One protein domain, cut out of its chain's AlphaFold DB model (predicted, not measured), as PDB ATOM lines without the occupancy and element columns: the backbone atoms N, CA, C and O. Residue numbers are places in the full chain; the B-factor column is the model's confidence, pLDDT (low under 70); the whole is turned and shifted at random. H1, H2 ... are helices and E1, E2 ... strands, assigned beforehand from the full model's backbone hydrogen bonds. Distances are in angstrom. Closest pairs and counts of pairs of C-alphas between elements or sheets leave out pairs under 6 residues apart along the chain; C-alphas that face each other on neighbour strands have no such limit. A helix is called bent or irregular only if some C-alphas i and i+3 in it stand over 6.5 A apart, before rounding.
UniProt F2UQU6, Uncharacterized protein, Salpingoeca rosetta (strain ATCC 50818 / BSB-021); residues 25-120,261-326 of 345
ATOM      1  N   ALA A  25     -26.049   0.221  40.092       41.84
ATOM      2  CA  ALA A  25     -24.984  -0.641  40.630       41.84
ATOM      3  C   ALA A  25     -23.541  -0.108  40.478       41.84
ATOM      4  O   ALA A  25     -22.809  -0.503  39.575       41.84
ATOM      5  N   SER A  26     -23.123   0.765  41.396       45.78
ATOM      6  CA  SER A  26     -21.765   1.306  41.425       45.78
ATOM      7  C   SER A  26     -20.713   0.176  41.451       45.78
ATOM      8  O   SER A  26     -20.866  -0.765  42.235       45.78
ATOM      9  N   PRO A  27     -19.618   0.248  40.671       46.25
ATOM     10  CA  PRO A  27     -18.517  -0.726  40.708       46.25
ATOM     11  C   PRO A  27     -17.864  -0.898  42.089       46.25
ATOM     12  O   PRO A  27     -17.291  -1.953  42.351       46.25
ATOM     13  N   VAL A  28     -18.061   0.050  43.019       42.19
ATOM     14  CA  VAL A  28     -17.786  -0.126  44.458       42.19
ATOM     15  C   VAL A  28     -18.459  -1.389  44.999       42.19
ATOM     16  O   VAL A  28     -17.803  -2.232  45.602       42.19
ATOM     17  N   THR A  29     -19.757  -1.560  44.753       42.69
ATOM     18  CA  THR A  29     -20.540  -2.703  45.235       42.69
ATOM     19  C   THR A  29     -20.100  -3.998  44.564       42.69
ATOM     20  O   THR A  29     -20.141  -5.054  45.190       42.69
ATOM     21  N   ALA A  30     -19.650  -3.922  43.304       47.19
ATOM     22  CA  ALA A  30     -19.156  -5.083  42.582       47.19
ATOM     23  C   ALA A  30     -17.824  -5.579  43.168       47.19
ATOM     24  O   ALA A  30     -17.703  -6.763  43.482       47.19
ATOM     25  N   GLN A  31     -16.877  -4.671  43.422       48.59
ATOM     26  CA  GLN A  31     -15.587  -5.001  44.031       48.59
ATOM     27  C   GLN A  31     -15.720  -5.425  45.503       48.59
ATOM     28  O   GLN A  31     -15.065  -6.372  45.931       48.59
ATOM     29  N   GLN A  32     -16.622  -4.795  46.266       48.06
ATOM     30  CA  GLN A  32     -16.944  -5.174  47.651       48.06
ATOM     31  C   GLN A  32     -17.573  -6.574  47.753       48.06
ATOM     32  O   GLN A  32     -17.311  -7.291  48.715       48.06
ATOM     33  N   ASN A  33     -18.374  -6.980  46.760       50.41
ATOM     34  CA  ASN A  33     -19.036  -8.289  46.726       50.41
ATOM     35  C   ASN A  33     -18.226  -9.377  45.997       50.41
ATOM     36  O   ASN A  33     -18.747 -10.471  45.777       50.41
ATOM     37  N   GLY A  34     -16.979  -9.104  45.591       54.59
ATOM     38  CA  GLY A  34     -16.157 -10.061  44.840       54.59
ATOM     39  C   GLY A  34     -16.675 -10.380  43.431       54.59
ATOM     40  O   GLY A  34     -16.311 -11.402  42.855       54.59
ATOM     41  N   THR A  35     -17.537  -9.534  42.864       59.72
ATOM     42  CA  THR A  35     -18.034  -9.670  41.489       59.72
ATOM     43  C   THR A  35     -17.210  -8.806  40.544       59.72
ATOM     44  O   THR A  35     -16.932  -7.647  40.843       59.72
ATOM     45  N   ALA A  36     -16.819  -9.358  39.397       68.06
ATOM     46  CA  ALA A  36     -15.999  -8.637  38.431       68.06
ATOM     47  C   ALA A  36     -16.706  -7.362  37.945       68.06
ATOM     48  O   ALA A  36     -17.878  -7.406  37.564       68.06
ATOM     49  N   VAL A  37     -15.980  -6.240  37.920       73.06
ATOM     50  CA  VAL A  37     -16.501  -4.986  37.367       73.06
ATOM     51  C   VAL A  37     -16.778  -5.180  35.870       73.06
ATOM     52  O   VAL A  37     -15.869  -5.605  35.134       73.06
ATOM     53  N   PRO A  38     -18.016  -4.913  35.401       77.06
ATOM     54  CA  PRO A  38     -18.351  -5.047  33.989       77.06
ATOM     55  C   PRO A  38     -17.472  -4.137  33.132       77.06
ATOM     56  O   PRO A  38     -17.157  -3.021  33.534       77.06
ATOM     57  N   ALA A  39     -17.118  -4.594  31.930       72.00
ATOM     58  CA  ALA A  39     -16.205  -3.874  31.038       72.00
ATOM     59  C   ALA A  39     -16.641  -2.424  30.747       72.00
ATOM     60  O   ALA A  39     -15.792  -1.549  30.649       72.00
ATOM     61  N   ALA A  40     -17.951  -2.162  30.692       73.88
ATOM     62  CA  ALA A  40     -18.523  -0.835  30.445       73.88
ATOM     63  C   ALA A  40     -18.292   0.192  31.573       73.88
ATOM     64  O   ALA A  40     -18.561   1.370  31.370       73.88
ATOM     65  N   TYR A  41     -17.830  -0.242  32.750       80.81
ATOM     66  CA  TYR A  41     -17.550   0.624  33.902       80.81
ATOM     67  C   TYR A  41     -16.063   0.660  34.269       80.81
ATOM     68  O   TYR A  41     -15.714   1.120  35.355       80.81
ATOM     69  N   ARG A  42     -15.194   0.112  33.413       88.31
ATOM     70  CA  ARG A  42     -13.748   0.146  33.630       88.31
ATOM     71  C   ARG A  42     -13.172   1.440  33.080       88.31
ATOM     72  O   ARG A  42     -13.545   1.846  31.982       88.31
ATOM     73  N   ILE A  43     -12.216   1.999  33.809       90.44
ATOM     74  CA  ILE A  43     -11.424   3.154  33.384       90.44
ATOM     75  C   ILE A  43     -10.630   2.743  32.142       90.44
ATOM     76  O   ILE A  43      -9.870   1.771  32.190       90.44
ATOM     77  N   GLN A  44     -10.826   3.441  31.026       94.06
ATOM     78  CA  GLN A  44     -10.091   3.165  29.789       94.06
ATOM     79  C   GLN A  44      -8.712   3.828  29.858       94.06
ATOM     80  O   GLN A  44      -8.617   5.055  29.864       94.06
ATOM     81  N   ILE A  45      -7.649   3.025  29.933       95.88
ATOM     82  CA  ILE A  45      -6.273   3.512  30.081       95.88
ATOM     83  C   ILE A  45      -5.446   3.053  28.884       95.88
ATOM     84  O   ILE A  45      -5.284   1.853  28.674       95.88
ATOM     85  N   GLY A  46      -4.918   4.000  28.113       97.12
ATOM     86  CA  GLY A  46      -3.966   3.718  27.039       97.12
ATOM     87  C   GLY A  46      -2.514   3.754  27.510       97.12
ATOM     88  O   GLY A  46      -2.181   4.369  28.524       97.12
ATOM     89  N   CYS A  47      -1.629   3.127  26.748       97.88
ATOM     90  CA  CYS A  47      -0.190   3.275  26.897       97.88
ATOM     91  C   CYS A  47       0.493   3.202  25.531       97.88
ATOM     92  O   CYS A  47       0.303   2.217  24.810       97.88
ATOM     93  N   VAL A  48       1.271   4.233  25.179       96.94
ATOM     94  CA  VAL A  48       2.079   4.226  23.950       96.94
ATOM     95  C   VAL A  48       3.234   3.246  24.096       96.94
ATOM     96  O   VAL A  48       4.051   3.345  25.008       96.94
ATOM     97  N   LEU A  49       3.329   2.326  23.141       94.88
ATOM     98  CA  LEU A  49       4.479   1.455  22.975       94.88
ATOM     99  C   LEU A  49       5.634   2.234  22.340       94.88
ATOM    100  O   LEU A  49       5.513   2.734  21.220       94.88
ATOM    101  N   SER A  50       6.771   2.269  23.034       89.44
ATOM    102  CA  SER A  50       8.024   2.808  22.510       89.44
ATOM    103  C   SER A  50       8.989   1.669  22.170       89.44
ATOM    104  O   SER A  50       9.176   0.770  22.993       89.44
ATOM    105  N   PRO A  51       9.646   1.693  20.996       83.94
ATOM    106  CA  PRO A  51      10.671   0.706  20.663       83.94
ATOM    107  C   PRO A  51      11.947   0.877  21.503       83.94
ATOM    108  O   PRO A  51      12.744  -0.050  21.582       83.94
ATOM    109  N   LEU A  52      12.145   2.055  22.105       88.56
ATOM    110  CA  LEU A  52      13.320   2.383  22.913       88.56
ATOM    111  C   LEU A  52      13.105   2.142  24.412       88.56
ATOM    112  O   LEU A  52      14.084   2.029  25.142       88.56
ATOM    113  N   HIS A  53      11.842   2.053  24.835       89.75
ATOM    114  CA  HIS A  53      11.420   1.863  26.226       89.75
ATOM    115  C   HIS A  53      10.250   0.872  26.316       89.75
ATOM    116  O   HIS A  53       9.127   1.253  26.675       89.75
ATOM    117  N   PRO A  54      10.460  -0.403  25.939       88.00
ATOM    118  CA  PRO A  54       9.412  -1.420  25.998       88.00
ATOM    119  C   PRO A  54       8.880  -1.655  27.424       88.00
ATOM    120  O   PRO A  54       7.741  -2.091  27.596       88.00
ATOM    121  N   GLU A  55       9.671  -1.333  28.448       91.81
ATOM    122  CA  GLU A  55       9.365  -1.525  29.864       91.81
ATOM    123  C   GLU A  55       8.322  -0.549  30.428       91.81
ATOM    124  O   GLU A  55       7.695  -0.853  31.444       91.81
ATOM    125  N   ALA A  56       8.104   0.613  29.800       94.38
ATOM    126  CA  ALA A  56       7.280   1.680  30.377       94.38
ATOM    127  C   ALA A  56       5.824   1.233  30.615       94.38
ATOM    128  O   ALA A  56       5.278   1.394  31.712       94.38
ATOM    129  N   CYS A  57       5.207   0.598  29.612       96.69
ATOM    130  CA  CYS A  57       3.846   0.079  29.739       96.69
ATOM    131  C   CYS A  57       3.750  -1.089  30.725       96.69
ATOM    132  O   CYS A  57       2.754  -1.183  31.442       96.69
ATOM    133  N   ASP A  58       4.773  -1.947  30.800       95.88
ATOM    134  CA  ASP A  58       4.823  -3.040  31.778       95.88
ATOM    135  C   ASP A  58       4.847  -2.489  33.204       95.88
ATOM    136  O   ASP A  58       4.064  -2.917  34.054       95.88
ATOM    137  N   ALA A  59       5.712  -1.509  33.465       95.12
ATOM    138  CA  ALA A  59       5.842  -0.882  34.772       95.12
ATOM    139  C   ALA A  59       4.524  -0.226  35.217       95.12
ATOM    140  O   ALA A  59       4.092  -0.407  36.361       95.12
ATOM    141  N   TYR A  60       3.847   0.476  34.306       96.00
ATOM    142  CA  TYR A  60       2.584   1.139  34.615       96.00
ATOM    143  C   TYR A  60       1.424   0.160  34.806       96.00
ATOM    144  O   TYR A  60       0.687   0.261  35.788       96.00
ATOM    145  N   GLU A  61       1.285  -0.835  33.929       96.06
ATOM    146  CA  GLU A  61       0.245  -1.858  34.055       96.06
ATOM    147  C   GLU A  61       0.404  -2.661  35.354       96.06
ATOM    148  O   GLU A  61      -0.580  -2.934  36.048       96.06
ATOM    149  N   ASN A  62       1.641  -2.994  35.734       95.25
ATOM    150  CA  ASN A  62       1.932  -3.678  36.993       95.25
ATOM    151  C   ASN A  62       1.542  -2.831  38.209       95.25
ATOM    152  O   ASN A  62       0.923  -3.351  39.142       95.25
ATOM    153  N   PHE A  63       1.840  -1.528  38.190       94.19
ATOM    154  CA  PHE A  63       1.397  -0.609  39.237       94.19
ATOM    155  C   PHE A  63      -0.134  -0.565  39.342       94.19
ATOM    156  O   PHE A  63      -0.686  -0.750  40.429       94.19
ATOM    157  N   LEU A  64      -0.840  -0.388  38.221       93.75
ATOM    158  CA  LEU A  64      -2.304  -0.324  38.209       93.75
ATOM    159  C   LEU A  64      -2.932  -1.634  38.701       93.75
ATOM    160  O   LEU A  64      -3.874  -1.604  39.493       93.75
ATOM    161  N   ASN A  65      -2.388  -2.789  38.309       94.19
ATOM    162  CA  ASN A  65      -2.843  -4.094  38.795       94.19
ATOM    163  C   ASN A  65      -2.642  -4.268  40.305       94.19
ATOM    164  O   ASN A  65      -3.478  -4.887  40.963       94.19
ATOM    165  N   ALA A  66      -1.564  -3.723  40.869       91.19
ATOM    166  CA  ALA A  66      -1.317  -3.782  42.307       91.19
ATOM    167  C   ALA A  66      -2.272  -2.878  43.108       91.19
ATOM    168  O   ALA A  66      -2.619  -3.193  44.246       91.19
ATOM    169  N   VAL A  67      -2.695  -1.759  42.519       90.31
ATOM    170  CA  VAL A  67      -3.315  -0.647  43.249       90.31
ATOM    171  C   VAL A  67      -4.825  -0.531  43.003       90.31
ATOM    172  O   VAL A  67      -5.581  -0.246  43.934       90.31
ATOM    173  N   ILE A  68      -5.288  -0.801  41.782       87.56
ATOM    174  CA  ILE A  68      -6.700  -0.765  41.368       87.56
ATOM    175  C   ILE A  68      -7.101  -2.016  40.553       87.56
ATOM    176  O   ILE A  68      -7.636  -1.899  39.444       87.56
ATOM    177  N   PRO A  69      -6.877  -3.239  41.074       89.62
ATOM    178  CA  PRO A  69      -7.094  -4.475  40.323       89.62
ATOM    179  C   PRO A  69      -8.529  -4.591  39.800       89.62
ATOM    180  O   PRO A  69      -9.493  -4.529  40.561       89.62
ATOM    181  N   GLY A  70      -8.668  -4.802  38.489       86.56
ATOM    182  CA  GLY A  70      -9.960  -5.039  37.835       86.56
ATOM    183  C   GLY A  70     -10.824  -3.796  37.589       86.56
ATOM    184  O   GLY A  70     -11.907  -3.940  37.020       86.56
ATOM    185  N   LEU A  71     -10.357  -2.599  37.965       88.69
ATOM    186  CA  LEU A  71     -11.067  -1.330  37.744       88.69
ATOM    187  C   LEU A  71     -10.758  -0.667  36.401       88.69
ATOM    188  O   LEU A  71     -11.449   0.274  36.018       88.69
ATOM    189  N   PHE A  72      -9.754  -1.153  35.678       92.75
ATOM    190  CA  PHE A  72      -9.297  -0.563  34.426       92.75
ATOM    191  C   PHE A  72      -9.316  -1.570  33.274       92.75
ATOM    192  O   PHE A  72      -9.302  -2.790  33.466       92.75
ATOM    193  N   ALA A  73      -9.384  -1.034  32.060       94.75
ATOM    194  CA  ALA A  73      -9.053  -1.723  30.826       94.75
ATOM    195  C   ALA A  73      -7.778  -1.076  30.279       94.75
ATOM    196  O   ALA A  73      -7.762   0.130  30.043       94.75
ATOM    197  N   PHE A  74      -6.715  -1.870  30.144       96.00
ATOM    198  CA  PHE A  74      -5.410  -1.397  29.694       96.00
ATOM    199  C   PHE A  74      -5.222  -1.691  28.212       96.00
ATOM    200  O   PHE A  74      -5.334  -2.841  27.785       96.00
ATOM    201  N   HIS A  75      -4.923  -0.653  27.443       96.81
ATOM    202  CA  HIS A  75      -4.756  -0.721  26.000       96.81
ATOM    203  C   HIS A  75      -3.323  -0.340  25.653       96.81
ATOM    204  O   HIS A  75      -2.923   0.813  25.780       96.81
ATOM    205  N   ARG A  76      -2.537  -1.321  25.213       96.75
ATOM    206  CA  ARG A  76      -1.209  -1.084  24.637       96.75
ATOM    207  C   ARG A  76      -1.387  -0.703  23.180       96.75
ATOM    208  O   ARG A  76      -1.993  -1.464  22.430       96.75
ATOM    209  N   MET A  77      -0.898   0.469  22.807       96.19
ATOM    210  CA  MET A  77      -1.212   1.095  21.526       96.19
ATOM    211  C   MET A  77       0.073   1.565  20.862       96.19
ATOM    212  O   MET A  77       1.001   2.019  21.533       96.19
ATOM    213  N   SER A  78       0.137   1.487  19.537       95.06
ATOM    214  CA  SER A  78       1.106   2.301  18.807       95.06
ATOM    215  C   SER A  78       0.818   3.786  19.040       95.06
ATOM    216  O   SER A  78      -0.310   4.170  19.357       95.06
ATOM    217  N   GLU A  79       1.821   4.640  18.848       94.06
ATOM    218  CA  GLU A  79       1.618   6.089  18.927       94.06
ATOM    219  C   GLU A  79       0.497   6.554  17.982       94.06
ATOM    220  O   GLU A  79      -0.350   7.346  18.381       94.06
ATOM    221  N   LEU A  80       0.444   6.021  16.755       92.62
ATOM    222  CA  LEU A  80      -0.593   6.376  15.783       92.62
ATOM    223  C   LEU A  80      -1.996   6.016  16.283       92.62
ATOM    224  O   LEU A  80      -2.896   6.849  16.241       92.62
ATOM    225  N   GLU A  81      -2.179   4.789  16.778       94.62
ATOM    226  CA  GLU A  81      -3.462   4.361  17.342       94.62
ATOM    227  C   GLU A  81      -3.854   5.223  18.537       94.62
ATOM    228  O   GLU A  81      -5.024   5.582  18.657       94.62
ATOM    229  N   LEU A  82      -2.898   5.568  19.404       95.25
ATOM    230  CA  LEU A  82      -3.183   6.393  20.567       95.25
ATOM    231  C   LEU A  82      -3.597   7.806  20.160       95.25
ATOM    232  O   LEU A  82      -4.615   8.281  20.644       95.25
ATOM    233  N   LEU A  83      -2.864   8.455  19.251       93.31
ATOM    234  CA  LEU A  83      -3.211   9.789  18.749       93.31
ATOM    235  C   LEU A  83      -4.585   9.807  18.061       93.31
ATOM    236  O   LEU A  83      -5.346  10.755  18.238       93.31
ATOM    237  N   ASP A  84      -4.926   8.760  17.307       91.50
ATOM    238  CA  ASP A  84      -6.182   8.688  16.552       91.50
ATOM    239  C   ASP A  84      -7.387   8.252  17.409       91.50
ATOM    240  O   ASP A  84      -8.535   8.514  17.044       91.50
ATOM    241  N   GLN A  85      -7.154   7.576  18.539       92.25
ATOM    242  CA  GLN A  85      -8.203   7.023  19.408       92.25
ATOM    243  C   GLN A  85      -8.156   7.576  20.837       92.25
ATOM    244  O   GLN A  85      -8.799   7.018  21.730       92.25
ATOM    245  N   VAL A  86      -7.437   8.677  21.079       91.44
ATOM    246  CA  VAL A  86      -7.299   9.265  22.421       91.44
ATOM    247  C   VAL A  86      -8.654   9.640  23.037       91.44
ATOM    248  O   VAL A  86      -8.852   9.485  24.239       91.44
ATOM    249  N   ASP A  87      -9.635   9.997  22.204       89.44
ATOM    250  CA  ASP A  87     -11.032  10.252  22.585       89.44
ATOM    251  C   ASP A  87     -11.834   8.972  22.914       89.44
ATOM    252  O   ASP A  87     -13.060   8.977  22.983       89.44
ATOM    253  N   THR A  88     -11.180   7.830  23.081       91.50
ATOM    254  CA  THR A  88     -11.801   6.611  23.629       91.50
ATOM    255  C   THR A  88     -11.233   6.242  24.996       91.50
ATOM    256  O   THR A  88     -11.731   5.332  25.658       91.50
ATOM    257  N   LEU A  89     -10.197   6.963  25.424       93.62
ATOM    258  CA  LEU A  89      -9.459   6.744  26.655       93.62
ATOM    259  C   LEU A  89      -9.855   7.805  27.680       93.62
ATOM    260  O   LEU A  89     -10.194   8.926  27.313       93.62
ATOM    261  N   GLU A  90      -9.774   7.484  28.967       93.00
ATOM    262  CA  GLU A  90      -9.881   8.465  30.059       93.00
ATOM    263  C   GLU A  90      -8.498   9.005  30.446       93.00
ATOM    264  O   GLU A  90      -8.336  10.197  30.719       93.00
ATOM    265  N   TYR A  91      -7.498   8.121  30.418       95.25
ATOM    266  CA  TYR A  91      -6.103   8.423  30.719       95.25
ATOM    267  C   TYR A  91      -5.181   7.688  29.747       95.25
ATOM    268  O   TYR A  91      -5.536   6.633  29.218       95.25
ATOM    269  N   ALA A  92      -3.974   8.202  29.552       96.75
ATOM    270  CA  ALA A  92      -2.939   7.489  28.821       96.75
ATOM    271  C   ALA A  92      -1.557   7.734  29.421       96.75
ATOM    272  O   ALA A  92      -1.284   8.837  29.878       96.75
ATOM    273  N   LEU A  93      -0.687   6.724  29.397       97.56
ATOM    274  CA  LEU A  93       0.751   6.918  29.576       97.56
ATOM    275  C   LEU A  93       1.389   7.139  28.204       97.56
ATOM    276  O   LEU A  93       1.241   6.308  27.304       97.56
ATOM    277  N   VAL A  94       2.070   8.264  28.044       97.31
ATOM    278  CA  VAL A  94       2.624   8.710  26.765       97.31
ATOM    279  C   VAL A  94       4.075   9.151  26.930       97.31
ATOM    280  O   VAL A  94       4.468   9.615  28.004       97.31
ATOM    281  N   ASP A  95       4.870   8.982  25.876       96.19
ATOM    282  CA  ASP A  95       6.240   9.490  25.828       96.19
ATOM    283  C   ASP A  95       6.275  11.001  25.544       96.19
ATOM    284  O   ASP A  95       5.248  11.647  25.299       96.19
ATOM    285  N   THR A  96       7.481  11.569  25.570       96.56
ATOM    286  CA  THR A  96       7.691  13.012  25.456       96.56
ATOM    287  C   THR A  96       7.102  13.604  24.175       96.56
ATOM    288  O   THR A  96       6.452  14.651  24.206       96.56
ATOM    289  N   LYS A  97       7.297  12.926  23.038       95.62
ATOM    290  CA  LYS A  97       6.812  13.397  21.738       95.62
ATOM    291  C   LYS A  97       5.296  13.289  21.637       95.62
ATOM    292  O   LYS A  97       4.642  14.255  21.243       95.62
ATOM    293  N   THR A  98       4.742  12.141  22.023       95.81
ATOM    294  CA  THR A  98       3.301  11.899  21.989       95.81
ATOM    295  C   THR A  98       2.568  12.912  22.866       95.81
ATOM    296  O   THR A  98       1.545  13.448  22.443       95.81
ATOM    297  N   MET A  99       3.097  13.244  24.051       96.00
ATOM    298  CA  MET A  99       2.507  14.281  24.900       96.00
ATOM    299  C   MET A  99       2.443  15.634  24.185       96.00
ATOM    300  O   MET A  99       1.382  16.254  24.155       96.00
ATOM    301  N   SER A 100       3.544  16.084  23.574       95.25
ATOM    302  CA  SER A 100       3.546  17.338  22.812       95.25
ATOM    303  C   SER A 100       2.571  17.312  21.638       95.25
ATOM    304  O   SER A 100       1.931  18.325  21.374       95.25
ATOM    305  N   CYS A 101       2.403  16.171  20.964       94.06
ATOM    306  CA  CYS A 101       1.384  16.014  19.928       94.06
ATOM    307  C   CYS A 101      -0.036  16.187  20.477       94.06
ATOM    308  O   CYS A 101      -0.835  16.923  19.900       94.06
ATOM    309  N   LEU A 102      -0.347  15.553  21.607       93.69
ATOM    310  CA  LEU A 102      -1.658  15.667  22.249       93.69
ATOM    311  C   LEU A 102      -1.946  17.085  22.759       93.69
ATOM    312  O   LEU A 102      -3.082  17.551  22.662       93.69
ATOM    313  N   ASP A 103      -0.931  17.785  23.263       91.75
ATOM    314  CA  ASP A 103      -1.047  19.189  23.663       91.75
ATOM    315  C   ASP A 103      -1.394  20.077  22.459       91.75
ATOM    316  O   ASP A 103      -2.408  20.774  22.464       91.75
ATOM    317  N   VAL A 104      -0.626  20.000  21.365       88.50
ATOM    318  CA  VAL A 104      -0.851  20.898  20.220       88.50
ATOM    319  C   VAL A 104      -2.112  20.583  19.415       88.50
ATOM    320  O   VAL A 104      -2.694  21.502  18.841       88.50
ATOM    321  N   GLU A 105      -2.536  19.318  19.354       87.69
ATOM    322  CA  GLU A 105      -3.716  18.906  18.581       87.69
ATOM    323  C   GLU A 105      -5.017  19.036  19.359       87.69
ATOM    324  O   GLU A 105      -6.031  19.456  18.803       87.69
ATOM    325  N   GLN A 106      -4.996  18.650  20.635       87.06
ATOM    326  CA  GLN A 106      -6.205  18.483  21.441       87.06
ATOM    327  C   GLN A 106      -6.244  19.416  22.658       87.06
ATOM    328  O   GLN A 106      -7.247  19.456  23.373       87.06
ATOM    329  N   GLY A 107      -5.175  20.179  22.915       87.69
ATOM    330  CA  GLY A 107      -5.062  21.031  24.100       87.69
ATOM    331  C   GLY A 107      -5.013  20.227  25.398       87.69
ATOM    332  O   GLY A 107      -5.495  20.693  26.436       87.69
ATOM    333  N   PHE A 108      -4.522  18.986  25.345       90.25
ATOM    334  CA  PHE A 108      -4.393  18.156  26.536       90.25
ATOM    335  C   PHE A 108      -3.178  18.574  27.357       90.25
ATOM    336  O   PHE A 108      -2.097  18.806  26.831       90.25
ATOM    337  N   ALA A 109      -3.360  18.625  28.674       85.38
ATOM    338  CA  ALA A 109      -2.300  18.935  29.620       85.38
ATOM    339  C   ALA A 109      -1.843  17.658  30.344       85.38
ATOM    340  O   ALA A 109      -2.687  16.796  30.633       85.38
ATOM    341  N   PRO A 110      -0.545  17.544  30.673       92.62
ATOM    342  CA  PRO A 110      -0.043  16.428  31.462       92.62
ATOM    343  C   PRO A 110      -0.693  16.442  32.850       92.62
ATOM    344  O   PRO A 110      -0.892  17.498  33.455       92.62
ATOM    345  N   LEU A 111      -1.045  15.261  33.353       92.62
ATOM    346  CA  LEU A 111      -1.583  15.095  34.701       92.62
ATOM    347  C   LEU A 111      -0.448  15.023  35.727       92.62
ATOM    348  O   LEU A 111      -0.521  15.671  36.767       92.62
ATOM    349  N   ASN A 112       0.590  14.246  35.420       93.19
ATOM    350  CA  ASN A 112       1.756  14.013  36.268       93.19
ATOM    351  C   ASN A 112       2.919  13.450  35.436       93.19
ATOM    352  O   ASN A 112       2.691  12.794  34.413       93.19
ATOM    353  N   GLY A 113       4.155  13.638  35.893       94.88
ATOM    354  CA  GLY A 113       5.291  12.884  35.365       94.88
ATOM    355  C   GLY A 113       5.234  11.419  35.807       94.88
ATOM    356  O   GLY A 113       4.557  11.069  36.785       94.88
ATOM    357  N   PHE A 114       5.888  10.550  35.045       95.69
ATOM    358  CA  PHE A 114       6.029   9.123  35.311       95.69
ATOM    359  C   PHE A 114       7.517   8.771  35.314       95.69
ATOM    360  O   PHE A 114       8.175   8.750  34.277       95.69
ATOM    361  N   GLY A 115       8.042   8.521  36.509       93.81
ATOM    362  CA  GLY A 115       9.444   8.224  36.742       93.81
ATOM    363  C   GLY A 115       9.732   6.730  36.763       93.81
ATOM    364  O   GLY A 115       9.045   5.960  37.443       93.81
ATOM    365  N   LEU A 116      10.798   6.337  36.072       91.94
ATOM    366  CA  LEU A 116      11.361   4.988  36.105       91.94
ATOM    367  C   LEU A 116      12.577   4.934  37.043       91.94
ATOM    368  O   LEU A 116      13.161   5.982  37.337       91.94
ATOM    369  N   PRO A 117      12.955   3.752  37.562       90.12
ATOM    370  CA  PRO A 117      14.109   3.621  38.445       90.12
ATOM    371  C   PRO A 117      15.390   4.150  37.796       90.12
ATOM    372  O   PRO A 117      15.670   3.875  36.630       90.12
ATOM    373  N   VAL A 118      16.183   4.890  38.569       87.88
ATOM    374  CA  VAL A 118      17.507   5.337  38.136       87.88
ATOM    375  C   VAL A 118      18.435   4.139  38.060       87.88
ATOM    376  O   VAL A 118      18.566   3.381  39.022       87.88
ATOM    377  N   VAL A 119      19.140   4.024  36.942       80.81
ATOM    378  CA  VAL A 119      20.233   3.071  36.811       80.81
ATOM    379  C   VAL A 119      21.415   3.583  37.624       80.81
ATOM    380  O   VAL A 119      22.028   4.596  37.283       80.81
ATOM    381  N   THR A 120      21.731   2.909  38.727       65.25
ATOM    382  CA  THR A 120      22.916   3.222  39.527       65.25
ATOM    383  C   THR A 120      24.072   2.300  39.157       65.25
ATOM    384  O   THR A 120      23.902   1.113  38.864       65.25
ATOM    385  N   TRP A 261       8.319  10.527  30.307       96.81
ATOM    386  CA  TRP A 261       7.039   9.830  30.319       96.81
ATOM    387  C   TRP A 261       6.032  10.551  31.214       96.81
ATOM    388  O   TRP A 261       6.356  10.998  32.313       96.81
ATOM    389  N   THR A 262       4.783  10.640  30.766       96.38
ATOM    390  CA  THR A 262       3.738  11.348  31.506       96.38
ATOM    391  C   THR A 262       2.393  10.661  31.375       96.38
ATOM    392  O   THR A 262       2.055  10.086  30.338       96.38
ATOM    393  N   VAL A 263       1.607  10.725  32.446       96.38
ATOM    394  CA  VAL A 263       0.194  10.376  32.370       96.38
ATOM    395  C   VAL A 263      -0.564  11.612  31.906       96.38
ATOM    396  O   VAL A 263      -0.481  12.666  32.529       96.38
ATOM    397  N   VAL A 264      -1.333  11.478  30.833       94.88
ATOM    398  CA  VAL A 264      -2.227  12.512  30.308       94.88
ATOM    399  C   VAL A 264      -3.676  12.158  30.620       94.88
ATOM    400  O   VAL A 264      -4.070  10.990  30.586       94.88
ATOM    401  N   ALA A 265      -4.476  13.177  30.929       91.31
ATOM    402  CA  ALA A 265      -5.911  13.044  31.140       91.31
ATOM    403  C   ALA A 265      -6.671  13.636  29.944       91.31
ATOM    404  O   ALA A 265      -6.513  14.814  29.613       91.31
ATOM    405  N   THR A 266      -7.508  12.825  29.301       87.56
ATOM    406  CA  THR A 266      -8.188  13.190  28.047       87.56
ATOM    407  C   THR A 266      -9.455  14.012  28.309       87.56
ATOM    408  O   THR A 266      -9.861  14.228  29.459       87.56
ATOM    409  N   SER A 267     -10.126  14.445  27.241       77.25
ATOM    410  CA  SER A 267     -11.410  15.163  27.270       77.25
ATOM    411  C   SER A 267     -12.528  14.450  28.057       77.25
ATOM    412  O   SER A 267     -13.431  15.119  28.561       77.25
ATOM    413  N   PHE A 268     -12.451  13.126  28.242       78.75
ATOM    414  CA  PHE A 268     -13.441  12.340  28.994       78.75
ATOM    415  C   PHE A 268     -13.345  12.505  30.511       78.75
ATOM    416  O   PHE A 268     -14.323  12.290  31.230       78.75
ATOM    417  N   SER A 269     -12.182  12.907  31.017       79.50
ATOM    418  CA  SER A 269     -11.957  13.045  32.452       79.50
ATOM    419  C   SER A 269     -12.444  14.407  32.966       79.50
ATOM    420  O   SER A 269     -11.956  15.469  32.568       79.50
ATOM    421  N   SER A 270     -13.406  14.391  33.895       84.69
ATOM    422  CA  SER A 270     -13.846  15.611  34.588       84.69
ATOM    423  C   SER A 270     -12.714  16.218  35.427       84.69
ATOM    424  O   SER A 270     -11.847  15.493  35.911       84.69
ATOM    425  N   LEU A 271     -12.744  17.533  35.675       85.00
ATOM    426  CA  LEU A 271     -11.741  18.199  36.522       85.00
ATOM    427  C   LEU A 271     -11.608  17.534  37.900       85.00
ATOM    428  O   LEU A 271     -10.496  17.325  38.371       85.00
ATOM    429  N   GLN A 272     -12.735  17.151  38.507       86.00
ATOM    430  CA  GLN A 272     -12.740  16.448  39.788       86.00
ATOM    431  C   GLN A 272     -12.010  15.102  39.682       86.00
ATOM    432  O   GLN A 272     -11.098  14.848  40.459       86.00
ATOM    433  N   ALA A 273     -12.329  14.295  38.665       86.00
ATOM    434  CA  ALA A 273     -11.667  13.010  38.438       86.00
ATOM    435  C   ALA A 273     -10.154  13.163  38.202       86.00
ATOM    436  O   ALA A 273      -9.367  12.361  38.698       86.00
ATOM    437  N   ARG A 274      -9.723  14.213  37.490       87.75
ATOM    438  CA  ARG A 274      -8.297  14.535  37.309       87.75
ATOM    439  C   ARG A 274      -7.619  14.827  38.646       87.75
ATOM    440  O   ARG A 274      -6.583  14.244  38.945       87.75
ATOM    441  N   THR A 275      -8.217  15.692  39.466       87.88
ATOM    442  CA  THR A 275      -7.699  16.021  40.801       87.88
ATOM    443  C   THR A 275      -7.643  14.795  41.710       87.88
ATOM    444  O   THR A 275      -6.661  14.612  42.426       87.88
ATOM    445  N   ASP A 276      -8.663  13.940  41.667       86.81
ATOM    446  CA  ASP A 276      -8.711  12.728  42.478       86.81
ATOM    447  C   ASP A 276      -7.600  11.755  42.076       86.81
ATOM    448  O   ASP A 276      -6.847  11.304  42.938       86.81
ATOM    449  N   VAL A 277      -7.434  11.490  40.774       87.38
ATOM    450  CA  VAL A 277      -6.352  10.627  40.277       87.38
ATOM    451  C   VAL A 277      -4.984  11.190  40.643       87.38
ATOM    452  O   VAL A 277      -4.178  10.444  41.191       87.38
ATOM    453  N   LEU A 278      -4.738  12.488  40.435       88.00
ATOM    454  CA  LEU A 278      -3.468  13.123  40.799       88.00
ATOM    455  C   LEU A 278      -3.149  12.949  42.293       88.00
ATOM    456  O   LEU A 278      -2.066  12.494  42.655       88.00
ATOM    457  N   ASN A 279      -4.107  13.257  43.169       87.31
ATOM    458  CA  ASN A 279      -3.924  13.119  44.615       87.31
ATOM    459  C   ASN A 279      -3.646  11.671  45.029       87.31
ATOM    460  O   ASN A 279      -2.920  11.426  45.990       87.31
ATOM    461  N   PHE A 280      -4.229  10.710  44.322       87.44
ATOM    462  CA  PHE A 280      -4.028   9.300  44.601       87.44
ATOM    463  C   PHE A 280      -2.680   8.784  44.158       87.44
ATOM    464  O   PHE A 280      -1.987   8.178  44.969       87.44
ATOM    465  N   VAL A 281      -2.291   9.031  42.908       87.12
ATOM    466  CA  VAL A 281      -1.019   8.517  42.387       87.12
ATOM    467  C   VAL A 281       0.171   9.098  43.155       87.12
ATOM    468  O   VAL A 281       1.134   8.380  43.396       87.12
ATOM    469  N   LEU A 282       0.065  10.339  43.648       87.00
ATOM    470  CA  LEU A 282       1.073  10.952  44.522       87.00
ATOM    471  C   LEU A 282       1.063  10.407  45.963       87.00
ATOM    472  O   LEU A 282       2.067  10.508  46.664       87.00
ATOM    473  N   ALA A 283      -0.058   9.853  46.435       87.12
ATOM    474  CA  ALA A 283      -0.190   9.323  47.795       87.12
ATOM    475  C   ALA A 283       0.120   7.822  47.903       87.12
ATOM    476  O   ALA A 283       0.388   7.329  49.002       87.12
ATOM    477  N   VAL A 284       0.043   7.079  46.796       85.94
ATOM    478  CA  VAL A 284       0.301   5.638  46.777       85.94
ATOM    479  C   VAL A 284       1.809   5.390  46.685       85.94
ATOM    480  O   VAL A 284       2.417   5.711  45.667       85.94
ATOM    481  N   PRO A 285       2.435   4.788  47.713       82.06
ATOM    482  CA  PRO A 285       3.851   4.468  47.656       82.06
ATOM    483  C   PRO A 285       4.112   3.371  46.620       82.06
ATOM    484  O   PRO A 285       3.376   2.387  46.535       82.06
ATOM    485  N   SER A 286       5.202   3.521  45.878       84.56
ATOM    486  CA  SER A 286       5.673   2.565  44.883       84.56
ATOM    487  C   SER A 286       7.195   2.485  44.946       84.56
ATOM    488  O   SER A 286       7.868   3.483  45.187       84.56
ATOM    489  N   THR A 287       7.736   1.282  44.761       84.19
ATOM    490  CA  THR A 287       9.186   1.037  44.687       84.19
ATOM    491  C   THR A 287       9.645   0.711  43.268       84.19
ATOM    492  O   THR A 287      10.824   0.457  43.058       84.19
ATOM    493  N   THR A 288       8.722   0.668  42.304       86.94
ATOM    494  CA  THR A 288       8.997   0.282  40.910       86.94
ATOM    495  C   THR A 288       8.816   1.432  39.929       86.94
ATOM    496  O   THR A 288       9.379   1.388  38.844       86.94
ATOM    497  N   ILE A 289       8.047   2.449  40.315       92.56
ATOM    498  CA  ILE A 289       7.794   3.684  39.562       92.56
ATOM    499  C   ILE A 289       7.600   4.844  40.540       92.56
ATOM    500  O   ILE A 289       7.223   4.600  41.691       92.56
ATOM    501  N   ALA A 290       7.746   6.078  40.072       92.38
ATOM    502  CA  ALA A 290       7.342   7.274  40.805       92.38
ATOM    503  C   ALA A 290       6.397   8.145  39.975       92.38
ATOM    504  O   ALA A 290       6.457   8.155  38.749       92.38
ATOM    505  N   PHE A 291       5.550   8.904  40.660       93.75
ATOM    506  CA  PHE A 291       4.760   9.966  40.053       93.75
ATOM    507  C   PHE A 291       5.224  11.307  40.600       93.75
ATOM    508  O   PHE A 291       5.493  11.438  41.795       93.75
ATOM    509  N   THR A 292       5.301  12.296  39.723       90.44
ATOM    510  CA  THR A 292       5.831  13.629  40.022       90.44
ATOM    511  C   THR A 292       4.870  14.705  39.535       90.44
ATOM    512  O   THR A 292       3.898  14.435  38.821       90.44
ATOM    513  N   SER A 293       5.119  15.946  39.945       88.31
ATOM    514  CA  SER A 293       4.378  17.090  39.421       88.31
ATOM    515  C   SER A 293       4.540  17.183  37.899       88.31
ATOM    516  O   SER A 293       5.621  16.903  37.388       88.31
ATOM    517  N   PRO A 294       3.490  17.563  37.157       86.75
ATOM    518  CA  PRO A 294       3.600  17.743  35.716       86.75
ATOM    519  C   PRO A 294       4.529  18.916  35.372       86.75
ATOM    520  O   PRO A 294       4.356  20.015  35.897       86.75
ATOM    521  N   GLU A 295       5.453  18.685  34.443       89.62
ATOM    522  CA  GLU A 295       6.325  19.716  33.869       89.62
ATOM    523  C   GLU A 295       5.756  20.282  32.549       89.62
ATOM    524  O   GLU A 295       4.815  19.744  31.954       89.62
ATOM    525  N   SER A 296       6.326  21.392  32.068       91.56
ATOM    526  CA  SER A 296       5.902  22.046  30.822       91.56
ATOM    527  C   SER A 296       6.539  21.426  29.577       91.56
ATOM    528  O   SER A 296       7.759  21.406  29.429       91.56
ATOM    529  N   PHE A 297       5.709  21.043  28.604       94.44
ATOM    530  CA  PHE A 297       6.144  20.496  27.312       94.44
ATOM    531  C   PHE A 297       6.359  21.564  26.225       94.44
ATOM    532  O   PHE A 297       6.622  21.225  25.073       94.44
ATOM    533  N   ALA A 298       6.293  22.858  26.559       92.31
ATOM    534  CA  ALA A 298       6.420  23.937  25.573       92.31
ATOM    535  C   ALA A 298       7.748  23.874  24.792       92.31
ATOM    536  O   ALA A 298       7.747  23.926  23.566       92.31
ATOM    537  N   GLY A 299       8.872  23.666  25.489       94.69
ATOM    538  CA  GLY A 299      10.185  23.552  24.843       94.69
ATOM    539  C   GLY A 299      10.323  22.316  23.947       94.69
ATOM    540  O   GLY A 299      11.019  22.362  22.935       94.69
ATOM    541  N   VAL A 300       9.629  21.225  24.287       96.69
ATOM    542  CA  VAL A 300       9.542  20.019  23.448       96.69
ATOM    543  C   VAL A 300       8.756  20.338  22.175       96.69
ATOM    544  O   VAL A 300       9.229  20.055  21.075       96.69
ATOM    545  N   GLY A 301       7.602  20.997  22.318       95.06
ATOM    546  CA  GLY A 301       6.769  21.439  21.200       95.06
ATOM    547  C   GLY A 301       7.521  22.342  20.221       95.06
ATOM    548  O   GLY A 301       7.478  22.096  19.018       95.06
ATOM    549  N   ASP A 302       8.273  23.323  20.728       94.69
ATOM    550  CA  ASP A 302       9.084  24.230  19.904       94.69
ATOM    551  C   ASP A 302      10.156  23.475  19.103       94.69
ATOM    552  O   ASP A 302      10.396  23.758  17.928       94.69
ATOM    553  N   ILE A 303      10.823  22.493  19.719       97.00
ATOM    554  CA  ILE A 303      11.824  21.666  19.031       97.00
ATOM    555  C   ILE A 303      11.161  20.837  17.932       97.00
ATOM    556  O   ILE A 303      11.627  20.846  16.794       97.00
ATOM    557  N   LEU A 304      10.068  20.145  18.248       96.06
ATOM    558  CA  LEU A 304       9.355  19.296  17.295       96.06
ATOM    559  C   LEU A 304       8.779  20.094  16.118       96.06
ATOM    560  O   LEU A 304       8.782  19.603  14.989       96.06
ATOM    561  N   GLU A 305       8.342  21.332  16.348       92.75
ATOM    562  CA  GLU A 305       7.920  22.248  15.287       92.75
ATOM    563  C   GLU A 305       9.091  22.644  14.378       92.75
ATOM    564  O   GLU A 305       9.007  22.543  13.154       92.75
ATOM    565  N   ASN A 306      10.235  22.994  14.968       92.38
ATOM    566  CA  ASN A 306      11.443  23.377  14.232       92.38
ATOM    567  C   ASN A 306      12.052  22.250  13.379       92.38
ATOM    568  O   ASN A 306      12.894  22.523  12.517       92.38
ATOM    569  N   PHE A 307      11.674  20.996  13.631       92.00
ATOM    570  CA  PHE A 307      12.077  19.830  12.840       92.00
ATOM    571  C   PHE A 307      10.924  19.235  12.016       92.00
ATOM    572  O   PHE A 307      11.077  18.164  11.435       92.00
ATOM    573  N   GLY A 308       9.786  19.933  11.918       90.19
ATOM    574  CA  GLY A 308       8.665  19.542  11.057       90.19
ATOM    575  C   GLY A 308       7.899  18.304  11.527       90.19
ATOM    576  O   GLY A 308       7.157  17.713  10.744       90.19
ATOM    577  N   VAL A 309       8.064  17.895  12.788       92.00
ATOM    578  CA  VAL A 309       7.226  16.859  13.410       92.00
ATOM    579  C   VAL A 309       5.865  17.441  13.767       92.00
ATOM    580  O   VAL A 309       4.845  16.795  13.528       92.00
ATOM    581  N   ILE A 310       5.848  18.670  14.289       91.38
ATOM    582  CA  ILE A 310       4.636  19.465  14.499       91.38
ATOM    583  C   ILE A 310       4.536  20.504  13.381       91.38
ATOM    584  O   ILE A 310       5.424  21.329  13.199       91.38
ATOM    585  N   GLU A 311       3.434  20.487  12.640       88.12
ATOM    586  CA  GLU A 311       3.086  21.522  11.669       88.12
ATOM    587  C   GLU A 311       2.040  22.444  12.303       88.12
ATOM    588  O   GLU A 311       0.900  22.028  12.509       88.12
ATOM    589  N   ARG A 312       2.401  23.698  12.609       79.31
ATOM    590  CA  ARG A 312       1.430  24.720  13.029       79.31
ATOM    591  C   ARG A 312       0.925  25.508  11.822       79.31
ATOM    592  O   ARG A 312       1.710  26.136  11.113       79.31
ATOM    593  N   ASP A 313      -0.392  25.554  11.624       69.69
ATOM    594  CA  ASP A 313      -1.013  26.573  10.769       69.69
ATOM    595  C   ASP A 313      -1.386  27.776  11.653       69.69
ATOM    596  O   ASP A 313      -2.363  27.764  12.403       69.69
ATOM    597  N   LEU A 314      -0.576  28.838  11.575       67.88
ATOM    598  CA  LEU A 314      -0.762  30.068  12.357       67.88
ATOM    599  C   LEU A 314      -2.013  30.869  11.948       67.88
ATOM    600  O   LEU A 314      -2.406  31.797  12.656       67.88
ATOM    601  N   VAL A 315      -2.635  30.541  10.811       69.12
ATOM    602  CA  VAL A 315      -3.876  31.159  10.320       69.12
ATOM    603  C   VAL A 315      -5.086  30.306  10.698       69.12
ATOM    604  O   VAL A 315      -6.143  30.842  11.040       69.12
ATOM    605  N   ARG A 316      -4.937  28.981  10.663       68.19
ATOM    606  CA  ARG A 316      -5.959  28.003  11.043       68.19
ATOM    607  C   ARG A 316      -5.415  27.145  12.170       68.19
ATOM    608  O   ARG A 316      -5.016  26.011  11.959       68.19
ATOM    609  N   THR A 317      -5.446  27.680  13.388       61.66
ATOM    610  CA  THR A 317      -4.887  27.012  14.576       61.66
ATOM    611  C   THR A 317      -5.457  25.608  14.814       61.66
ATOM    612  O   THR A 317      -4.755  24.760  15.353       61.66
ATOM    613  N   THR A 318      -6.679  25.337  14.339       61.72
ATOM    614  CA  THR A 318      -7.342  24.018  14.347       61.72
ATOM    615  C   THR A 318      -6.761  23.003  13.355       61.72
ATOM    616  O   THR A 318      -7.189  21.856  13.349       61.72
ATOM    617  N   GLU A 319      -5.854  23.416  12.470       68.31
ATOM    618  CA  GLU A 319      -5.137  22.548  11.525       68.31
ATOM    619  C   GLU A 319      -3.719  22.209  12.014       68.31
ATOM    620  O   GLU A 319      -2.986  21.518  11.305       68.31
ATOM    621  N   THR A 320      -3.341  22.662  13.219       78.06
ATOM    622  CA  THR A 320      -2.096  22.229  13.867       78.06
ATOM    623  C   THR A 320      -2.121  20.720  14.049       78.06
ATOM    624  O   THR A 320      -3.084  20.180  14.591       78.06
ATOM    625  N   ARG A 321      -1.073  20.038  13.587       84.31
ATOM    626  CA  ARG A 321      -1.006  18.578  13.641       84.31
ATOM    627  C   ARG A 321       0.415  18.060  13.779       84.31
ATOM    628  O   ARG A 321       1.357  18.625  13.226       84.31
ATOM    629  N   CYS A 322       0.541  16.915  14.422       87.69
ATOM    630  CA  CYS A 322       1.693  16.048  14.321       87.69
ATOM    631  C   CYS A 322       1.655  15.248  13.022       87.69
ATOM    632  O   CYS A 322       0.680  14.560  12.691       87.69
ATOM    633  N   VAL A 323       2.758  15.294  12.283       86.62
ATOM    634  CA  VAL A 323       2.935  14.519  11.059       86.62
ATOM    635  C   VAL A 323       2.938  13.036  11.422       86.62
ATOM    636  O   VAL A 323       3.921  12.511  11.924       86.62
ATOM    637  N   ARG A 324       1.850  12.318  11.118       83.75
ATOM    638  CA  ARG A 324       1.701  10.882  11.447       83.75
ATOM    639  C   ARG A 324       2.793   9.981  10.857       83.75
ATOM    640  O   ARG A 324       3.065   8.908  11.376       83.75
ATOM    641  N   LYS A 325       3.459  10.409   9.777       80.69
ATOM    642  CA  LYS A 325       4.631   9.698   9.224       80.69
ATOM    643  C   LYS A 325       5.873   9.785  10.122       80.69
ATOM    644  O   LYS A 325       6.799   9.011   9.914       80.69
ATOM    645  N   ALA A 326       5.890  10.710  11.077       71.62
ATOM    646  CA  ALA A 326       6.922  10.857  12.097       71.62
ATOM    647  C   ALA A 326       6.577  10.098  13.396       71.62
ATOM    648  O   ALA A 326       7.241  10.292  14.417       71.62
TER     649      ALA A 326
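This is residues 25 to 120 and 261 to 326 of the 345 residues of an uncharacterized protein of Salpingoeca rosetta (strain ATCC 50818 / BSB-021) (UniProt F2UQU6). A strongly twisted sheet of six strands makes the middle of this domain, with H2 and H5 over one face and H3 and H4 over the other, and it curls round H2. H6 packs on H4 at one end of the longest axis, with the unnamed stretch 307 to 326 beyond the sheet at that same end, while H1 lies away from the sheet at the other end. The printed part has 162 residues, with six named helices and six named strands in the order H1 E1 H2 E2 H3 E3 H4 E4 E5 H5 E6 H6; the class is mixed, helices and strands. The sheet is mixed, in the order E2 E1 E3 E5 E4 E6. The whole is compact, with a radius of gyration of the C-alphas of 16.6 A and spans of 55 by 43 by 26 A.

In the order of the sheet, the strands are E2, residues 72 to 77, 15.3 A long; E1, residues 43 to 48, 16.5 A; E3, residues 91 to 94; E5, residues 262 to 265; E4, residues 110 to 117, 20.3 A; and E6, residues 290 to 292. E1 begins at C-alpha 43, (-11.424, 3.154, 33.384), and E4 ends at C-alpha 117, (14.109, 3.621, 38.445). The helices are H2, residues 55 to 67, 18.5 A; H5, residues 271 to 283, 18.4 A; H4, residues 96 to 106, 15.5 A; H3, residues 79 to 88, 14.2 A; H6, residues 298 to 306, 12.4 A; and H1, residues 27 to 32. H6 ends at C-alpha 306, (11.443, 23.377, 14.232). H3 is irregular: its C-alphas 84 and 87 are 7.9 A apart.

E2 and E1 are parallel, with N 75 and O 45 at 2.8 A, and E1 and E3 are parallel, with N 46 and O 91 at 2.9 A. E3 and E5 are antiparallel, with N 264 and O 92 at 2.8 A. E5 and E4 are antiparallel, with N 111 and O 263 at 2.8 A, and E4 and E6 are antiparallel, with N 115 and O 290 at 2.8 A. E4 is staggered, pairing with E5 over residues 110 to 113 and with E6 over residues 113 to 115. E1, H2, E2 form a strand-helix-strand unit, two parallel neighbour strands with a helix between them in the chain; its crossover is right-handed. Three split units, each with another strand between its two strands in the sheet, are also right-handed: E2, H3, E3; E3, H4, E4; and E5, H5, E6. With helices on both faces, the sheet makes three layers. H3 lies over E1 at a height over the sheet of 8.5 A, and H4, on the same face, over E5 at 9.5 A. H5 is on the opposite face at 9.0 A; its closest C-alphas to E6 are those of Leu 282 and Phe 291, 5.9 A. H3 and H4 touch at a steep tilt of 45 degrees, the same way, closest at the C-alphas of Glu 79 and Thr 98, 6.8 A. H4 and H6 touch about perpendicular, at 88 degrees, closest at the C-alphas of Ser 100 and Gly 301, 5.5 A. H6 and H1 are not on the sheet, and H1 touches no helix. Every O i to N i+4 pair is within hydrogen-bond range in H1, H2, H4, H5 and H6, and 4 of 6 are in H3.

The two C-alphas farthest apart are those of Asn 33 and Val 315, 55.8 A. Residues 121 to 260 are not printed, and C-alphas 120 and 261 are 19.5 A apart across this cut, which lies between E4 and E5. Of the links that are printed whole, none is long. Residues 310 to 311 pair antiparallel with residues 321 to 322. The mean pLDDT of the printed part is 86.1; residues 25 to 36, residue 120 and residues 313 to 319 are under 70.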